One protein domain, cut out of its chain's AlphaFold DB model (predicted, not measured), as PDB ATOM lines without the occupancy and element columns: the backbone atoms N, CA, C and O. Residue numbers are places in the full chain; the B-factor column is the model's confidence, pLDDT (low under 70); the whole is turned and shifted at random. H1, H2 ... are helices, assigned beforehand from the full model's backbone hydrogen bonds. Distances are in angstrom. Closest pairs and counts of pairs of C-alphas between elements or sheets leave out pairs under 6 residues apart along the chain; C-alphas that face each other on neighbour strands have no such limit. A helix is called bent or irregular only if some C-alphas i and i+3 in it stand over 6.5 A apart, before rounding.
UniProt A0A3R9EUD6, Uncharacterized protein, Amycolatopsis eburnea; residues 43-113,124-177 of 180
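Overview. This is residues 43 to 113 and 124 to 177 of the 180 residues of an uncharacterized protein of Amycolatopsis eburnea (UniProt A0A3R9EUD6). A small body of crossed helices, H1, H2 and H4, has the long helix H6 running over H1 along one edge; beyond the body, residues 160 to 177, with H7 in them, stick out as a tail. H3 is near H4, and H5 lies at the end of the body away from the tail. The printed part has 125 residues with seven named helices, H1 to H7 in order, and no named strand: all helix. It is loose, with a radius of gyration of the C-alphas of 18.3 A and spans of 66 by 35 by 18 A.

Arrangement. Start at H1, residues 44 to 52, which touches H2, residues 59 to 71, about perpendicular at 89 degrees; the closest C-alphas, Leu 45 and Leu 62, are 5.9 A apart. H4, residues 89 to 107, touches H2 at a steep tilt of 65 degrees, closest at C-alphas Ala 68 and Cys 100, 5.1 A. With residues 89 to 93 alone H4 touches H1, closest at C-alphas Tyr 52 and Arg 93, 4.9 A. H3, residues 74 to 78, is close to H4 but not clearly touching, with C-alphas Asp 76 and Arg 99 closest at 6.0 A. H5, residues 128 to 133, only just touches H2, with 3 pairs of C-alphas within 8 A, closest at Thr 59 and Ala 131, 5.5 A. H6, residues 138 to 161, touches H1 with residues 140 to 148 alone, closest at C-alphas Ala 50 and Arg 145, 4.6 A. H7, residues 166 to 175, touches no helix. Each O i to N i+4 pair is within hydrogen-bond range in H1, H3, H4, H5, H6 and H7; in H2, 7 of 9 are.

Along the chain. Find C-alpha 44 at (6.511, 15.650, -52.552), where H1 begins. H2, 19.4 A long, is only just irregular: C-alphas 67 and 70 are 6.9 A apart. H4 measures 26.7 A. H6 runs 34.6 A from C-alpha 138 at (12.688, 8.842, -42.362). H7 ends at C-alpha 175, (-38.722, 25.251, -42.003).

Size, cuts and confidence. Without the free residues 160 to 177, the body spans 46 by 35 by 18 A. Residues 114 to 123 are cut out, and C-alphas 113 and 124 are 4.9 A apart. Of the links printed whole, none is long. No printed residue is under pLDDT 70; H7 has a mean of 81.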
ATOM      1  N   ASP A  43      10.619  16.641 -52.866       97.56
ATOM      2  CA  ASP A  43      10.239  16.036 -51.585       97.56
ATOM      3  C   ASP A  43       8.730  15.746 -51.462       97.56
ATOM      4  O   ASP A  43       8.240  15.397 -50.386       97.56
ATOM      5  N   THR A  44       7.970  15.855 -52.558       98.06
ATOM      6  CA  THR A  44       6.511  15.650 -52.552       98.06
ATOM      7  C   THR A  44       6.118  14.244 -52.079       98.06
ATOM      8  O   THR A  44       5.094  14.089 -51.410       98.06
ATOM      9  N   LEU A  45       6.927  13.214 -52.366       98.19
ATOM     10  CA  LEU A  45       6.644  11.856 -51.883       98.19
ATOM     11  C   LEU A  45       6.734  11.762 -50.349       98.19
ATOM     12  O   LEU A  45       5.901  11.093 -49.738       98.19
ATOM     13  N   GLU A  46       7.663  12.484 -49.710       98.56
ATOM     14  CA  GLU A  46       7.750  12.558 -48.243       98.56
ATOM     15  C   GLU A  46       6.505  13.210 -47.645       98.56
ATOM     16  O   GLU A  46       5.980  12.731 -46.639       98.56
ATOM     17  N   TRP A  47       6.002  14.278 -48.274       98.31
ATOM     18  CA  TRP A  47       4.764  14.931 -47.850       98.31
ATOM     19  C   TRP A  47       3.566  13.992 -47.942       98.31
ATOM     20  O   TRP A  47       2.833  13.871 -46.965       98.31
ATOM     21  N   ARG A  48       3.389  13.255 -49.047       98.31
ATOM     22  CA  ARG A  48       2.276  12.291 -49.155       98.31
ATOM     23  C   ARG A  48       2.406  11.125 -48.176       98.31
ATOM     24  O   ARG A  48       1.394  10.700 -47.609       98.31
ATOM     25  N   ALA A  49       3.624  10.655 -47.909       98.62
ATOM     26  CA  ALA A  49       3.879   9.661 -46.867       98.62
ATOM     27  C   ALA A  49       3.494  10.189 -45.476       98.62
ATOM     28  O   ALA A  49       2.880   9.473 -44.682       98.62
ATOM     29  N   ALA A  50       3.813  11.450 -45.187       98.56
ATOM     30  CA  ALA A  50       3.510  12.088 -43.914       98.56
ATOM     31  C   ALA A  50       2.019  12.409 -43.730       98.56
ATOM     32  O   ALA A  50       1.457  12.121 -42.676       98.56
ATOM     33  N   GLU A  51       1.372  12.973 -44.747       98.25
ATOM     34  CA  GLU A  51      -0.034  13.386 -44.709       98.25
ATOM     35  C   GLU A  51      -0.977  12.209 -44.516       98.25
ATOM     36  O   GLU A  51      -1.878  12.258 -43.682       98.25
ATOM     37  N   TYR A  52      -0.764  11.139 -45.274       98.06
ATOM     38  CA  TYR A  52      -1.685  10.011 -45.306       98.06
ATOM     39  C   TYR A  52      -1.145   8.782 -44.573       98.06
ATOM     40  O   TYR A  52      -1.804   7.746 -44.555       98.06
ATOM     41  N   GLY A  53       0.037   8.858 -43.956       97.88
ATOM     42  CA  GLY A  53       0.659   7.701 -43.308       97.88
ATOM     43  C   GLY A  53       0.859   6.541 -44.286       97.88
ATOM     44  O   GLY A  53       0.585   5.395 -43.937       97.88
ATOM     45  N   ILE A  54       1.219   6.845 -45.535       98.44
ATOM     46  CA  ILE A  54       1.584   5.839 -46.539       98.44
ATOM     47  C   ILE A  54       3.017   5.392 -46.231       98.44
ATOM     48  O   ILE A  54       3.851   6.217 -45.849       98.44
ATOM     49  N   ASP A  55       3.287   4.092 -46.354       98.25
ATOM     50  CA  ASP A  55       4.637   3.554 -46.188       98.25
ATOM     51  C   ASP A  55       5.578   4.234 -47.203       98.25
ATOM     52  O   ASP A  55       5.290   4.190 -48.401       98.25
ATOM     53  N   PRO A  56       6.686   4.863 -46.771       98.00
ATOM     54  CA  PRO A  56       7.654   5.459 -47.688       98.00
ATOM     55  C   PRO A  56       8.221   4.461 -48.709       98.00
ATOM     56  O   PRO A  56       8.586   4.866 -49.808       98.00
ATOM     57  N   ALA A  57       8.258   3.162 -48.388       97.12
ATOM     58  CA  ALA A  57       8.663   2.117 -49.328       97.12
ATOM     59  C   ALA A  57       7.599   1.824 -50.406       97.12
ATOM     60  O   ALA A  57       7.927   1.293 -51.467       97.12
ATOM     61  N   ASP A  58       6.335   2.203 -50.185       97.19
ATOM     62  CA  ASP A  58       5.250   2.103 -51.166       97.19
ATOM     63  C   ASP A  58       5.223   3.335 -52.092       97.19
ATOM     64  O   ASP A  58       4.232   4.062 -52.225       97.19
ATOM     65  N   THR A  59       6.353   3.578 -52.761       95.75
ATOM     66  CA  THR A  59       6.546   4.675 -53.732       95.75
ATOM     67  C   THR A  59       5.543   4.612 -54.879       95.75
ATOM     68  O   THR A  59       5.059   5.619 -55.385       95.75
ATOM     69  N   ALA A  60       5.183   3.389 -55.231       94.69
ATOM     70  CA  ALA A  60       4.056   2.977 -56.031       94.69
ATOM     71  C   ALA A  60       2.746   3.726 -55.702       94.69
ATOM     72  O   ALA A  60       2.186   4.408 -56.565       94.69
ATOM     73  N   THR A  61       2.247   3.596 -54.473       96.62
ATOM     74  CA  THR A  61       1.025   4.280 -54.024       96.62
ATOM     75  C   THR A  61       1.237   5.786 -53.880       96.62
ATOM     76  O   THR A  61       0.342   6.559 -54.224       96.62
ATOM     77  N   LEU A  62       2.418   6.228 -53.435       97.75
ATOM     78  CA  LEU A  62       2.747   7.655 -53.346       97.75
ATOM     79  C   LEU A  62       2.651   8.343 -54.718       97.75
ATOM     80  O   LEU A  62       1.990   9.370 -54.847       97.75
ATOM     81  N   LEU A  63       3.232   7.747 -55.761       96.44
ATOM     82  CA  LEU A  63       3.136   8.245 -57.135       96.44
ATOM     83  C   LEU A  63       1.699   8.230 -57.655       96.44
ATOM     84  O   LEU A  63       1.293   9.160 -58.350       96.44
ATOM     85  N   ASP A  64       0.921   7.200 -57.314       96.50
ATOM     86  CA  ASP A  64      -0.493   7.123 -57.689       96.50
ATOM     87  C   ASP A  64      -1.292   8.299 -57.135       96.50
ATOM     88  O   ASP A  64      -2.133   8.848 -57.848       96.50
ATOM     89  N   VAL A  65      -1.014   8.699 -55.895       97.62
ATOM     90  CA  VAL A  65      -1.628   9.871 -55.269       97.62
ATOM     91  C   VAL A  65      -1.189  11.148 -55.978       97.62
ATOM     92  O   VAL A  65      -2.034  11.861 -56.521       97.62
ATOM     93  N   VAL A  66       0.120  11.400 -56.036       96.88
ATOM     94  CA  VAL A  66       0.682  12.664 -56.534       96.88
ATOM     95  C   VAL A  66       0.285  12.946 -57.979       96.88
ATOM     96  O   VAL A  66      -0.061  14.073 -58.320       96.88
ATOM     97  N   LEU A  67       0.296  11.923 -58.832       95.62
ATOM     98  CA  LEU A  67       0.024  12.095 -60.258       95.62
ATOM     99  C   LEU A  67      -1.473  12.165 -60.576       95.62
ATOM    100  O   LEU A  67      -1.842  12.690 -61.623       95.62
ATOM    101  N   ALA A  68      -2.339  11.646 -59.703       96.44
ATOM    102  CA  ALA A  68      -3.786  11.684 -59.903       96.44
ATOM    103  C   ALA A  68      -4.443  12.938 -59.320       96.44
ATOM    104  O   ALA A  68      -5.448  13.407 -59.852       96.44
ATOM    105  N   GLU A  69      -3.898  13.471 -58.227       95.81
ATOM    106  CA  GLU A  69      -4.492  14.563 -57.456       95.81
ATOM    107  C   GLU A  69      -4.804  15.836 -58.270       95.81
ATOM    108  O   GLU A  69      -5.914  16.354 -58.117       95.81
ATOM    109  N   PRO A  70      -3.943  16.307 -59.201       94.81
ATOM    110  CA  PRO A  70      -4.245  17.469 -60.047       94.81
ATOM    111  C   PRO A  70      -5.463  17.294 -60.966       94.81
ATOM    112  O   PRO A  70      -5.891  18.258 -61.602       94.81
ATOM    113  N   TYR A  71      -5.984  16.070 -61.077       94.19
ATOM    114  CA  TYR A  71      -7.088  15.685 -61.955       94.19
ATOM    115  C   TYR A  71      -8.328  15.210 -61.186       94.19
ATOM    116  O   TYR A  71      -9.266  14.670 -61.779       94.19
ATOM    117  N   LEU A  72      -8.350  15.398 -59.865       95.50
ATOM    118  CA  LEU A  72      -9.555  15.216 -59.063       95.50
ATOM    119  C   LEU A  72     -10.562  16.323 -59.389       95.50
ATOM    120  O   LEU A  72     -10.219  17.507 -59.383       95.50
ATOM    121  N   SER A  73     -11.807  15.941 -59.676       95.44
ATOM    122  CA  SER A  73     -12.896  16.899 -59.887       95.44
ATOM    123  C   SER A  73     -13.401  17.468 -58.558       95.44
ATOM    124  O   SER A  73     -13.124  16.926 -57.487       95.44
ATOM    125  N   GLU A  74     -14.202  18.533 -58.612       94.88
ATOM    126  CA  GLU A  74     -14.916  19.028 -57.426       94.88
ATOM    127  C   GLU A  74     -15.780  17.935 -56.783       94.88
ATOM    128  O   GLU A  74     -15.815  17.815 -55.563       94.88
ATOM    129  N   GLU A  75     -16.416  17.087 -57.598       94.31
ATOM    130  CA  GLU A  75     -17.172  15.930 -57.118       94.31
ATOM    131  C   GLU A  75     -16.271  14.928 -56.387       94.31
ATOM    132  O   GLU A  75     -16.634  14.444 -55.315       94.31
ATOM    133  N   ASP A  76     -15.070  14.644 -56.906       94.56
ATOM    134  CA  ASP A  76     -14.126  13.787 -56.193       94.56
ATOM    135  C   ASP A  76     -13.816  14.387 -54.816       94.56
ATOM    136  O   ASP A  76     -13.953  13.686 -53.814       94.56
ATOM    137  N   TRP A  77     -13.491  15.681 -54.736       93.12
ATOM    138  CA  TRP A  77     -13.224  16.373 -53.468       93.12
ATOM    139  C   TRP A  77     -14.442  16.475 -52.539       93.12
ATOM    140  O   TRP A  77     -14.278  16.482 -51.321       93.12
ATOM    141  N   ALA A  78     -15.661  16.491 -53.071       91.75
ATOM    142  CA  ALA A  78     -16.879  16.490 -52.265       91.75
ATOM    143  C   ALA A  78     -17.174  15.121 -51.619       91.75
ATOM    144  O   ALA A  78     -18.017  15.031 -50.725       91.75
ATOM    145  N   THR A  79     -16.502  14.046 -52.052       89.38
ATOM    146  CA  THR A  79     -16.781  12.679 -51.587       89.38
ATOM    147  C   THR A  79     -15.786  12.158 -50.546       89.38
ATOM    148  O   THR A  79     -14.563  12.152 -50.731       89.38
ATOM    149  N   GLY A  80     -16.342  11.586 -49.474       90.12
ATOM    150  CA  GLY A  80     -15.587  10.947 -48.397       90.12
ATOM    151  C   GLY A  80     -14.859  11.944 -47.497       90.12
ATOM    152  O   GLY A  80     -15.080  13.146 -47.566       90.12
ATOM    153  N   HIS A  81     -13.983  11.425 -46.639       93.12
ATOM    154  CA  HIS A  81     -13.230  12.251 -45.702       93.12
ATOM    155  C   HIS A  81     -12.007  12.909 -46.352       93.12
ATOM    156  O   HIS A  81     -11.321  12.310 -47.196       93.12
ATOM    157  N   GLN A  82     -11.723  14.134 -45.928       95.00
ATOM    158  CA  GLN A  82     -10.498  14.871 -46.208       95.00
ATOM    159  C   GLN A  82      -9.526  14.780 -45.035       95.00
ATOM    160  O   GLN A  82      -9.891  14.434 -43.911       95.00
ATOM    161  N   LEU A  83      -8.263  15.126 -45.289       96.38
ATOM    162  CA  LEU A  83      -7.190  15.034 -44.297       96.38
ATOM    163  C   LEU A  83      -7.543  15.711 -42.958       96.38
ATOM    164  O   LEU A  83      -7.274  15.169 -41.884       96.38
ATOM    165  N   HIS A  84      -8.182  16.881 -43.016       94.56
ATOM    166  CA  HIS A  84      -8.485  17.697 -41.838       94.56
ATOM    167  C   HIS A  84      -9.858  17.431 -41.201       94.56
ATOM    168  O   HIS A  84     -10.109  17.926 -40.099       94.56
ATOM    169  N   ASP A  85     -10.745  16.680 -41.862       93.31
ATOM    170  CA  ASP A  85     -12.080  16.352 -41.334       93.31
ATOM    171  C   ASP A  85     -12.223  14.895 -40.877       93.31
ATOM    172  O   ASP A  85     -13.127  14.596 -40.090       93.31
ATOM    173  N   ALA A  86     -11.326  14.013 -41.331       95.75
ATOM    174  CA  ALA A  86     -11.352  12.600 -41.004       95.75
ATOM    175  C   ALA A  86     -11.150  12.373 -39.497       95.75
ATOM    176  O   ALA A  86     -10.323  13.064 -38.885       95.75
ATOM    177  N   PRO A  87     -11.812  11.358 -38.908       94.75
ATOM    178  CA  PRO A  87     -11.592  10.987 -37.508       94.75
ATOM    179  C   PRO A  87     -10.139  10.560 -37.243       94.75
ATOM    180  O   PRO A  87      -9.562  10.895 -36.211       94.75
ATOM    181  N   ASP A  88      -9.505   9.897 -38.210       95.38
ATOM    182  CA  ASP A  88      -8.135   9.394 -38.138       95.38
ATOM    183  C   ASP A  88      -7.453   9.421 -39.519       95.38
ATOM    184  O   ASP A  88      -8.100   9.613 -40.555       95.38
ATOM    185  N   ILE A  89      -6.124   9.264 -39.526       96.31
ATOM    186  CA  ILE A  89      -5.308   9.291 -40.752       96.31
ATOM    187  C   ILE A  89      -5.649   8.123 -41.679       96.31
ATOM    188  O   ILE A  89      -5.700   8.308 -42.891       96.31
ATOM    189  N   ASP A  90      -5.940   6.941 -41.139       97.62
ATOM    190  CA  ASP A  90      -6.250   5.761 -41.946       97.62
ATOM    191  C   ASP A  90      -7.529   5.957 -42.771       97.62
ATOM    192  O   ASP A  90      -7.606   5.555 -43.935       97.62
ATOM    193  N   THR A  91      -8.531   6.608 -42.188       97.62
ATOM    194  CA  THR A  91      -9.787   6.960 -42.846       97.62
ATOM    195  C   THR A  91      -9.564   8.001 -43.939       97.62
ATOM    196  O   THR A  91     -10.058   7.809 -45.054       97.62
ATOM    197  N   ALA A  92      -8.764   9.043 -43.676       97.62
ATOM    198  CA  ALA A  92      -8.354  10.007 -44.701       97.62
ATOM    199  C   ALA A  92      -7.590   9.326 -45.851       97.62
ATOM    200  O   ALA A  92      -7.929   9.530 -47.017       97.62
ATOM    201  N   ARG A  93      -6.612   8.465 -45.531       98.06
ATOM    202  CA  ARG A  93      -5.792   7.714 -46.496       98.06
ATOM    203  C   ARG A  93      -6.657   6.873 -47.420       98.06
ATOM    204  O   ARG A  93      -6.543   6.994 -48.637       98.06
ATOM    205  N   ARG A  94      -7.539   6.031 -46.865       98.06
ATOM    206  CA  ARG A  94      -8.421   5.167 -47.670       98.06
ATOM    207  C   ARG A  94      -9.309   5.987 -48.605       98.06
ATOM    208  O   ARG A  94      -9.430   5.641 -49.778       98.06
ATOM    209  N   ALA A  95      -9.904   7.072 -48.101       97.56
ATOM    210  CA  ALA A  95     -10.757   7.943 -48.905       97.56
ATOM    211  C   ALA A  95      -9.972   8.614 -50.045       97.56
ATOM    212  O   ALA A  95     -10.421   8.595 -51.191       97.56
ATOM    213  N   HIS A  96      -8.782   9.143 -49.755       97.94
ATOM    214  CA  HIS A  96      -7.947   9.820 -50.743       97.94
ATOM    215  C   HIS A  96      -7.406   8.864 -51.814       97.94
ATOM    216  O   HIS A  96      -7.565   9.133 -53.002       97.94
ATOM    217  N   ILE A  97      -6.886   7.692 -51.429       97.88
ATOM    218  CA  ILE A  97      -6.441   6.662 -52.386       97.88
ATOM    219  C   ILE A  97      -7.592   6.245 -53.309       97.88
ATOM    220  O   ILE A  97      -7.401   6.124 -54.518       97.88
ATOM    221  N   ALA A  98      -8.804   6.071 -52.773       97.31
ATOM    222  CA  ALA A  98      -9.969   5.736 -53.587       97.31
ATOM    223  C   ALA A  98     -10.331   6.850 -54.587       97.31
ATOM    224  O   ALA A  98     -10.699   6.543 -55.722       97.31
ATOM    225  N   ARG A  99     -10.212   8.131 -54.199       97.31
ATOM    226  CA  ARG A  99     -10.382   9.283 -55.106       97.31
ATOM    227  C   ARG A  99      -9.344   9.257 -56.229       97.31
ATOM    228  O   ARG A  99      -9.714   9.263 -57.402       97.31
ATOM    229  N   CYS A 100      -8.065   9.133 -55.880       97.38
ATOM    230  CA  CYS A 100      -6.966   9.063 -56.844       97.38
ATOM    231  C   CYS A 100      -7.131   7.881 -57.809       97.38
ATOM    232  O   CYS A 100      -6.978   8.048 -59.018       97.38
ATOM    233  N   ALA A 101      -7.534   6.705 -57.318       96.69
ATOM    234  CA  ALA A 101      -7.799   5.542 -58.162       96.69
ATOM    235  C   ALA A 101      -8.902   5.811 -59.203       96.69
ATOM    236  O   ALA A 101      -8.742   5.454 -60.371       96.69
ATOM    237  N   ARG A 102      -9.995   6.488 -58.818       96.25
ATOM    238  CA  ARG A 102     -11.061   6.876 -59.759       96.25
ATOM    239  C   ARG A 102     -10.571   7.869 -60.807       96.25
ATOM    240  O   ARG A 102     -10.837   7.655 -61.987       96.25
ATOM    241  N   ALA A 103      -9.827   8.901 -60.408       96.06
ATOM    242  CA  ALA A 103      -9.232   9.844 -61.357       96.06
ATOM    243  C   ALA A 103      -8.287   9.143 -62.341       96.06
ATOM    244  O   ALA A 103      -8.397   9.349 -63.550       96.06
ATOM    245  N   LYS A 104      -7.427   8.236 -61.864       95.50
ATOM    246  CA  LYS A 104      -6.553   7.448 -62.746       95.50
ATOM    247  C   LYS A 104      -7.339   6.634 -63.763       95.50
ATOM    248  O   LYS A 104      -6.981   6.639 -64.937       95.50
ATOM    249  N   LEU A 105      -8.407   5.959 -63.337       95.62
ATOM    250  CA  LEU A 105      -9.266   5.194 -64.243       95.62
ATOM    251  C   LEU A 105      -9.949   6.102 -65.272       95.62
ATOM    252  O   LEU A 105      -9.935   5.787 -66.461       95.62
ATOM    253  N   ARG A 106     -10.481   7.250 -64.834       95.12
ATOM    254  CA  ARG A 106     -11.136   8.250 -65.692       95.12
ATOM    255  C   ARG A 106     -10.204   8.779 -66.785       95.12
ATOM    256  O   ARG A 106     -10.637   8.928 -67.922       95.12
ATOM    257  N   HIS A 107      -8.939   9.026 -66.448       94.12
ATOM    258  CA  HIS A 107      -7.941   9.605 -67.357       94.12
ATOM    259  C   HIS A 107      -6.998   8.575 -67.995       94.12
ATOM    260  O   HIS A 107      -6.089   8.942 -68.740       94.12
ATOM    261  N   ARG A 108      -7.204   7.280 -67.709       93.88
ATOM    262  CA  ARG A 108      -6.330   6.164 -68.120       93.88
ATOM    263  C   ARG A 108      -4.853   6.391 -67.765       93.88
ATOM    264  O   ARG A 108      -3.957   5.925 -68.465       93.88
ATOM    265  N   LEU A 109      -4.607   7.086 -66.659       92.94
ATOM    266  CA  LEU A 109      -3.270   7.429 -66.199       92.94
ATOM    267  C   LEU A 109      -2.595   6.201 -65.573       92.94
ATOM    268  O   LEU A 109      -3.079   5.650 -64.580       92.94
ATOM    269  N   SER A 110      -1.450   5.793 -66.125       90.31
ATOM    270  CA  SER A 110      -0.631   4.702 -65.587       90.31
ATOM    271  C   SER A 110       0.723   5.196 -65.089       90.31
ATOM    272  O   SER A 110       1.462   5.880 -65.790       90.31
ATOM    273  N   THR A 111       1.066   4.760 -63.884       88.38
ATOM    274  CA  THR A 111       2.325   5.012 -63.161       88.38
ATOM    275  C   THR A 111       3.191   3.757 -63.071       88.38
ATOM    276  O   THR A 111       4.263   3.762 -62.473       88.38
ATOM    277  N   ARG A 112       2.715   2.645 -63.643       85.81
ATOM    278  CA  ARG A 112       3.348   1.331 -63.534       85.81
ATOM    279  C   ARG A 112       4.074   0.977 -64.816       85.81
ATOM    280  O   ARG A 112       3.617   1.315 -65.911       85.81
ATOM    281  N   THR A 113       5.197   0.283 -64.665       85.44
ATOM    282  CA  THR A 113       5.911  -0.339 -65.782       85.44
ATOM    283  C   THR A 113       4.999  -1.373 -66.420       85.44
ATOM    284  O   THR A 113       4.420  -2.219 -65.733       85.44
ATOM    285  N   PRO A 124       9.744   0.443 -69.414       83.75
ATOM    286  CA  PRO A 124       9.903   1.110 -68.130       83.75
ATOM    287  C   PRO A 124       8.982   2.323 -68.039       83.75
ATOM    288  O   PRO A 124       8.879   3.101 -68.988       83.75
ATOM    289  N   ASN A 125       8.298   2.483 -66.907       86.00
ATOM    290  CA  ASN A 125       7.534   3.699 -66.678       86.00
ATOM    291  C   ASN A 125       8.501   4.862 -66.392       86.00
ATOM    292  O   ASN A 125       9.343   4.713 -65.503       86.00
ATOM    293  N   PRO A 126       8.374   6.020 -67.067       90.44
ATOM    294  CA  PRO A 126       9.210   7.188 -66.787       90.44
ATOM    295  C   PRO A 126       9.206   7.620 -65.310       90.44
ATOM    296  O   PRO A 126      10.219   8.093 -64.799       90.44
ATOM    297  N   CYS A 127       8.104   7.396 -64.587       92.81
ATOM    298  CA  CYS A 127       7.988   7.704 -63.162       92.81
ATOM    299  C   CYS A 127       8.825   6.808 -62.249       92.81
ATOM    300  O   CYS A 127       8.983   7.156 -61.082       92.81
ATOM    301  N   GLN A 128       9.392   5.702 -62.748       91.75
ATOM    302  CA  GLN A 128      10.308   4.876 -61.958       91.75
ATOM    303  C   GLN A 128      11.480   5.712 -61.431       91.75
ATOM    304  O   GLN A 128      11.840   5.599 -60.268       91.75
ATOM    305  N   ARG A 129      11.984   6.651 -62.240       94.19
ATOM    306  CA  ARG A 129      13.045   7.571 -61.816       94.19
ATOM    307  C   ARG A 129      12.642   8.454 -60.640       94.19
ATOM    308  O   ARG A 129      13.464   8.708 -59.776       94.19
ATOM    309  N   VAL A 130      11.384   8.892 -60.576       95.31
ATOM    310  CA  VAL A 130      10.890   9.657 -59.420       95.31
ATOM    311  C   VAL A 130      10.917   8.786 -58.173       95.31
ATOM    312  O   VAL A 130      11.393   9.233 -57.141       95.31
ATOM    313  N   ALA A 131      10.433   7.544 -58.268       92.81
ATOM    314  CA  ALA A 131      10.454   6.616 -57.141       92.81
ATOM    315  C   ALA A 131      11.880   6.330 -56.647       92.81
ATOM    316  O   ALA A 131      12.087   6.243 -55.441       92.81
ATOM    317  N   ASP A 132      12.837   6.202 -57.567       94.25
ATOM    318  CA  ASP A 132      14.217   5.833 -57.252       94.25
ATOM    319  C   ASP A 132      15.052   7.020 -56.741       94.25
ATOM    320  O   ASP A 132      15.932   6.844 -55.900       94.25
ATOM    321  N   GLU A 133      14.807   8.227 -57.264       96.31
ATOM    322  CA  GLU A 133      15.653   9.405 -57.031       96.31
ATOM    323  C   GLU A 133      15.027  10.436 -56.067       96.31
ATOM    324  O   GLU A 133      15.713  11.385 -55.666       96.31
ATOM    325  N   SER A 134      13.741  10.314 -55.706       95.94
ATOM    326  CA  SER A 134      13.126  11.217 -54.725       95.94
ATOM    327  C   SER A 134      13.686  10.975 -53.320       95.94
ATOM    328  O   SER A 134      13.813   9.825 -52.897       95.94
ATOM    329  N   PRO A 135      13.967  12.048 -52.557       95.12
ATOM    330  CA  PRO A 135      14.309  11.914 -51.149       95.12
ATOM    331  C   PRO A 135      13.133  11.291 -50.391       95.12
ATOM    332  O   PRO A 135      11.980  11.665 -50.607       95.12
ATOM    333  N   LEU A 136      13.441  10.308 -49.544       96.62
ATOM    334  CA  LEU A 136      12.505   9.623 -48.648       96.62
ATOM    335  C   LEU A 136      13.174   9.424 -47.284       96.62
ATOM    336  O   LEU A 136      13.339   8.306 -46.796       96.62
ATOM    337  N   HIS A 137      13.620  10.526 -46.692       97.75
ATOM    338  CA  HIS A 137      14.344  10.532 -45.428       97.75
ATOM    339  C   HIS A 137      13.386  10.259 -44.257       97.75
ATOM    340  O   HIS A 137      12.460  11.049 -44.037       97.75
ATOM    341  N   PRO A 138      13.581   9.178 -43.472       98.12
ATOM    342  CA  PRO A 138      12.688   8.842 -42.362       98.12
ATOM    343  C   PRO A 138      12.513   9.986 -41.355       98.12
ATOM    344  O   PRO A 138      11.398  10.253 -40.907       98.12
ATOM    345  N   GLU A 139      13.592  10.702 -41.040       98.25
ATOM    346  CA  GLU A 139      13.591  11.855 -40.142       98.25
ATOM    347  C   GLU A 139      12.781  13.040 -40.688       98.25
ATOM    348  O   GLU A 139      12.044  13.683 -39.937       98.25
ATOM    349  N   ALA A 140      12.856  13.305 -41.996       98.06
ATOM    350  CA  ALA A 140      12.095  14.376 -42.633       98.06
ATOM    351  C   ALA A 140      10.602  14.038 -42.671       98.06
ATOM    352  O   ALA A 140       9.759  14.896 -42.401       98.06
ATOM    353  N   ILE A 141      10.270  12.779 -42.959       98.62
ATOM    354  CA  ILE A 141       8.894  12.277 -42.957       98.62
ATOM    355  C   ILE A 141       8.290  12.389 -41.556       98.62
ATOM    356  O   ILE A 141       7.150  12.829 -41.422       98.62
ATOM    357  N   GLU A 142       9.039  12.051 -40.507       98.50
ATOM    358  CA  GLU A 142       8.551  12.174 -39.133       98.50
ATOM    359  C   GLU A 142       8.309  13.635 -38.733       98.50
ATOM    360  O   GLU A 142       7.254  13.960 -38.182       98.50
ATOM    361  N   LEU A 143       9.213  14.552 -39.093       98.50
ATOM    362  CA  LEU A 143       8.987  15.985 -38.892       98.50
ATOM    363  C   LEU A 143       7.726  16.465 -39.630       98.50
ATOM    364  O   LEU A 143       6.882  17.156 -39.055       98.50
ATOM    365  N   LYS A 144       7.551  16.058 -40.890       98.50
ATOM    366  CA  LYS A 144       6.361  16.376 -41.692       98.50
ATOM    367  C   LYS A 144       5.082  15.804 -41.066       98.50
ATOM    368  O   LYS A 144       4.065  16.495 -41.046       98.50
ATOM    369  N   ARG A 145       5.115  14.600 -40.480       98.44
ATOM    370  CA  ARG A 145       3.967  14.016 -39.752       98.44
ATOM    371  C   ARG A 145       3.561  14.865 -38.555       98.44
ATOM    372  O   ARG A 145       2.369  15.095 -38.357       98.44
ATOM    373  N   GLN A 146       4.528  15.373 -37.795       98.38
ATOM    374  CA  GLN A 146       4.253  16.280 -36.679       98.38
ATOM    375  C   GLN A 146       3.577  17.567 -37.165       98.38
ATOM    376  O   GLN A 146       2.583  17.993 -36.576       98.38
ATOM    377  N   LEU A 147       4.049  18.148 -38.275       98.31
ATOM    378  CA  LEU A 147       3.426  19.327 -38.890       98.31
ATOM    379  C   LEU A 147       1.986  19.046 -39.345       98.31
ATOM    380  O   LEU A 147       1.081  19.832 -39.061       98.31
ATOM    381  N   VAL A 148       1.740  17.898 -39.985       97.94
ATOM    382  CA  VAL A 148       0.390  17.460 -40.381       97.94
ATOM    383  C   VAL A 148      -0.512  17.303 -39.157       97.94
ATOM    384  O   VAL A 148      -1.650  17.777 -39.158       97.94
ATOM    385  N   GLN A 149      -0.023  16.667 -38.091       97.31
ATOM    386  CA  GLN A 149      -0.786  16.480 -36.859       97.31
ATOM    387  C   GLN A 149      -1.147  17.820 -36.208       97.31
ATOM    388  O   GLN A 149      -2.299  18.011 -35.811       97.31
ATOM    389  N   GLN A 150      -0.199  18.758 -36.144       97.44
ATOM    390  CA  GLN A 150      -0.440  20.118 -35.656       97.44
ATOM    391  C   GLN A 150      -1.507  20.829 -36.497       97.44
ATOM    392  O   GLN A 150      -2.455  21.380 -35.937       97.44
ATOM    393  N   ALA A 151      -1.421  20.752 -37.829       96.69
ATOM    394  CA  ALA A 151      -2.407  21.347 -38.729       96.69
ATOM    395  C   ALA A 151      -3.810  20.738 -38.552       96.69
ATOM    396  O   ALA A 151      -4.804  21.466 -38.503       96.69
ATOM    397  N   ARG A 152      -3.917  19.411 -38.398       96.50
ATOM    398  CA  ARG A 152      -5.196  18.732 -38.111       96.50
ATOM    399  C   ARG A 152      -5.781  19.166 -36.768       96.50
ATOM    400  O   ARG A 152      -6.977  19.445 -36.697       96.50
ATOM    401  N   ALA A 153      -4.958  19.267 -35.724       95.75
ATOM    402  CA  ALA A 153      -5.398  19.736 -34.413       95.75
ATOM    403  C   ALA A 153      -5.891  21.191 -34.464       95.75
ATOM    404  O   ALA A 153      -6.974  21.486 -33.960       95.75
ATOM    405  N   ALA A 154      -5.149  22.077 -35.134       95.94
ATOM    406  CA  ALA A 154      -5.535  23.473 -35.323       95.94
ATOM    407  C   ALA A 154      -6.858  23.602 -36.094       95.94
ATOM    408  O   ALA A 154      -7.743  24.350 -35.683       95.94
ATOM    409  N   HIS A 155      -7.045  22.823 -37.164       94.75
ATOM    410  CA  HIS A 155      -8.298  22.804 -37.921       94.75
ATOM    411  C   HIS A 155      -9.482  22.308 -37.074       94.75
ATOM    412  O   HIS A 155     -10.562  22.899 -37.096       94.75
ATOM    413  N   ALA A 156      -9.282  21.253 -36.279       92.56
ATOM    414  CA  ALA A 156     -10.307  20.746 -35.371       92.56
ATOM    415  C   ALA A 156     -10.704  21.786 -34.308       92.56
ATOM    416  O   ALA A 156     -11.896  21.968 -34.054       92.56
ATOM    417  N   GLN A 157      -9.728  22.498 -33.735       94.31
ATOM    418  CA  GLN A 157      -9.963  23.594 -32.790       94.31
ATOM    419  C   GLN A 157     -10.712  24.758 -33.444       94.31
ATOM    420  O   GLN A 157     -11.704  25.226 -32.889       94.31
ATOM    421  N   ALA A 158     -10.297  25.187 -34.639       93.06
ATOM    422  CA  ALA A 158     -10.964  26.251 -35.386       93.06
ATOM    423  C   ALA A 158     -12.427  25.898 -35.692       93.06
ATOM    424  O   ALA A 158     -13.317  26.723 -35.500       93.06
ATOM    425  N   ARG A 159     -12.699  24.646 -36.084       89.75
ATOM    426  CA  ARG A 159     -14.062  24.148 -36.310       89.75
ATOM    427  C   ARG A 159     -14.895  24.119 -35.026       89.75
ATOM    428  O   ARG A 159     -16.075  24.438 -35.078       89.75
ATOM    429  N   ALA A 160     -14.304  23.745 -33.892       90.25
ATOM    430  CA  ALA A 160     -14.997  23.730 -32.601       90.25
ATOM    431  C   ALA A 160     -15.284  25.142 -32.058       90.25
ATOM    432  O   ALA A 160     -16.280  25.342 -31.369       90.25
ATOM    433  N   ALA A 161     -14.422  26.112 -32.371       92.38
ATOM    434  CA  ALA A 161     -14.582  27.512 -31.983       92.38
ATOM    435  C   ALA A 161     -15.474  28.318 -32.943       92.38
ATOM    436  O   ALA A 161     -15.862  29.441 -32.612       92.38
ATOM    437  N   ALA A 162     -15.784  27.781 -34.129       87.50
ATOM    438  CA  ALA A 162     -16.617  28.461 -35.107       87.50
ATOM    439  C   ALA A 162     -18.009  28.739 -34.509       87.50
ATOM    440  O   ALA A 162     -18.654  27.816 -33.997       87.50
ATOM    441  N   PRO A 163     -18.495  29.994 -34.549       83.69
ATOM    442  CA  PRO A 163     -19.827  30.306 -34.058       83.69
ATOM    443  C   PRO A 163     -20.866  29.498 -34.848       83.69
ATOM    444  O   PRO A 163     -20.684  29.286 -36.050       83.69
ATOM    445  N   PRO A 164     -21.962  29.054 -34.203       75.69
ATOM    446  CA  PRO A 164     -23.011  28.318 -34.890       75.69
ATOM    447  C   PRO A 164     -23.511  29.137 -36.078       75.69
ATOM    448  O   PRO A 164     -23.740  30.344 -35.951       75.69
ATOM    449  N   ASP A 165     -23.656  28.474 -37.226       82.50
ATOM    450  CA  ASP A 165     -24.121  29.107 -38.453       82.50
ATOM    451  C   ASP A 165     -25.534  29.657 -38.228       82.50
ATOM    452  O   ASP A 165     -26.539  28.941 -38.269       82.50
ATOM    453  N   ARG A 166     -25.595  30.964 -37.952       77.69
ATOM    454  CA  ARG A 166     -26.842  31.680 -37.684       77.69
ATOM    455  C   ARG A 166     -27.790  31.600 -38.877       77.69
ATOM    456  O   ARG A 166     -28.997  31.601 -38.669       77.69
ATOM    457  N   ILE A 167     -27.276  31.497 -40.104       75.38
ATOM    458  CA  ILE A 167     -28.092  31.396 -41.317       75.38
ATOM    459  C   ILE A 167     -28.703  29.998 -41.418       75.38
ATOM    460  O   ILE A 167     -29.899  29.881 -41.681       75.38
ATOM    461  N   ALA A 168     -27.932  28.942 -41.155       77.69
ATOM    462  CA  ALA A 168     -28.473  27.584 -41.082       77.69
ATOM    463  C   ALA A 168     -29.504  27.438 -39.949       77.69
ATOM    464  O   ALA A 168     -30.564  26.846 -40.150       77.69
ATOM    465  N   ALA A 169     -29.237  28.033 -38.781       77.12
ATOM    466  CA  ALA A 169     -30.171  28.047 -37.657       77.12
ATOM    467  C   ALA A 169     -31.483  28.775 -37.999       77.12
ATOM    468  O   ALA A 169     -32.560  28.263 -37.693       77.12
ATOM    469  N   LEU A 170     -31.401  29.925 -38.681       79.06
ATOM    470  CA  LEU A 170     -32.565  30.671 -39.165       79.06
ATOM    471  C   LEU A 170     -33.353  29.884 -40.222       79.06
ATOM    472  O   LEU A 170     -34.574  29.805 -40.120       79.06
ATOM    473  N   ARG A 171     -32.685  29.247 -41.194       83.94
ATOM    474  CA  ARG A 171     -33.353  28.384 -42.190       83.94
ATOM    475  C   ARG A 171     -34.115  27.240 -41.522       83.94
ATOM    476  O   ARG A 171     -35.295  27.059 -41.796       83.94
ATOM    477  N   ALA A 172     -33.481  26.546 -40.579       81.88
ATOM    478  CA  ALA A 172     -34.120  25.462 -39.841       81.88
ATOM    479  C   ALA A 172     -35.297  25.941 -38.966       81.88
ATOM    480  O   ALA A 172     -36.246  25.190 -38.749       81.88
ATOM    481  N   ALA A 173     -35.258  27.173 -38.442       82.44
ATOM    482  CA  ALA A 173     -36.376  27.760 -37.698       82.44
ATOM    483  C   ALA A 173     -37.576  28.073 -38.610       82.44
ATOM    484  O   ALA A 173     -38.707  27.725 -38.268       82.44
ATOM    485  N   VAL A 174     -37.316  28.637 -39.797       87.00
ATOM    486  CA  VAL A 174     -38.337  28.906 -40.824       87.00
ATOM    487  C   VAL A 174     -38.991  27.607 -41.306       87.00
ATOM    488  O   VAL A 174     -40.215  27.528 -41.366       87.00
ATOM    489  N   GLU A 175     -38.206  26.564 -41.581       88.50
ATOM    490  CA  GLU A 175     -38.722  25.251 -42.003       88.50
ATOM    491  C   GLU A 175     -39.582  24.568 -40.927       88.50
ATOM    492  O   GLU A 175     -40.520  23.844 -41.252       88.50
ATOM    493  N   ARG A 176     -39.319  24.830 -39.639       90.06
ATOM    494  CA  ARG A 176     -40.136  24.340 -38.515       90.06
ATOM    495  C   ARG A 176     -41.394  25.175 -38.246       90.06
ATOM    496  O   ARG A 176     -42.121  24.865 -37.304       90.06
ATOM    497  N   GLY A 177     -41.650  26.229 -39.024       77.44
ATOM    498  CA  GLY A 177     -42.798  27.118 -38.825       77.44
ATOM    499  C   GLY A 177     -42.750  27.903 -37.511       77.44
ATOM    500  O   GLY A 177     -43.787  28.358 -37.030       77.44
TER     501      GLY A 177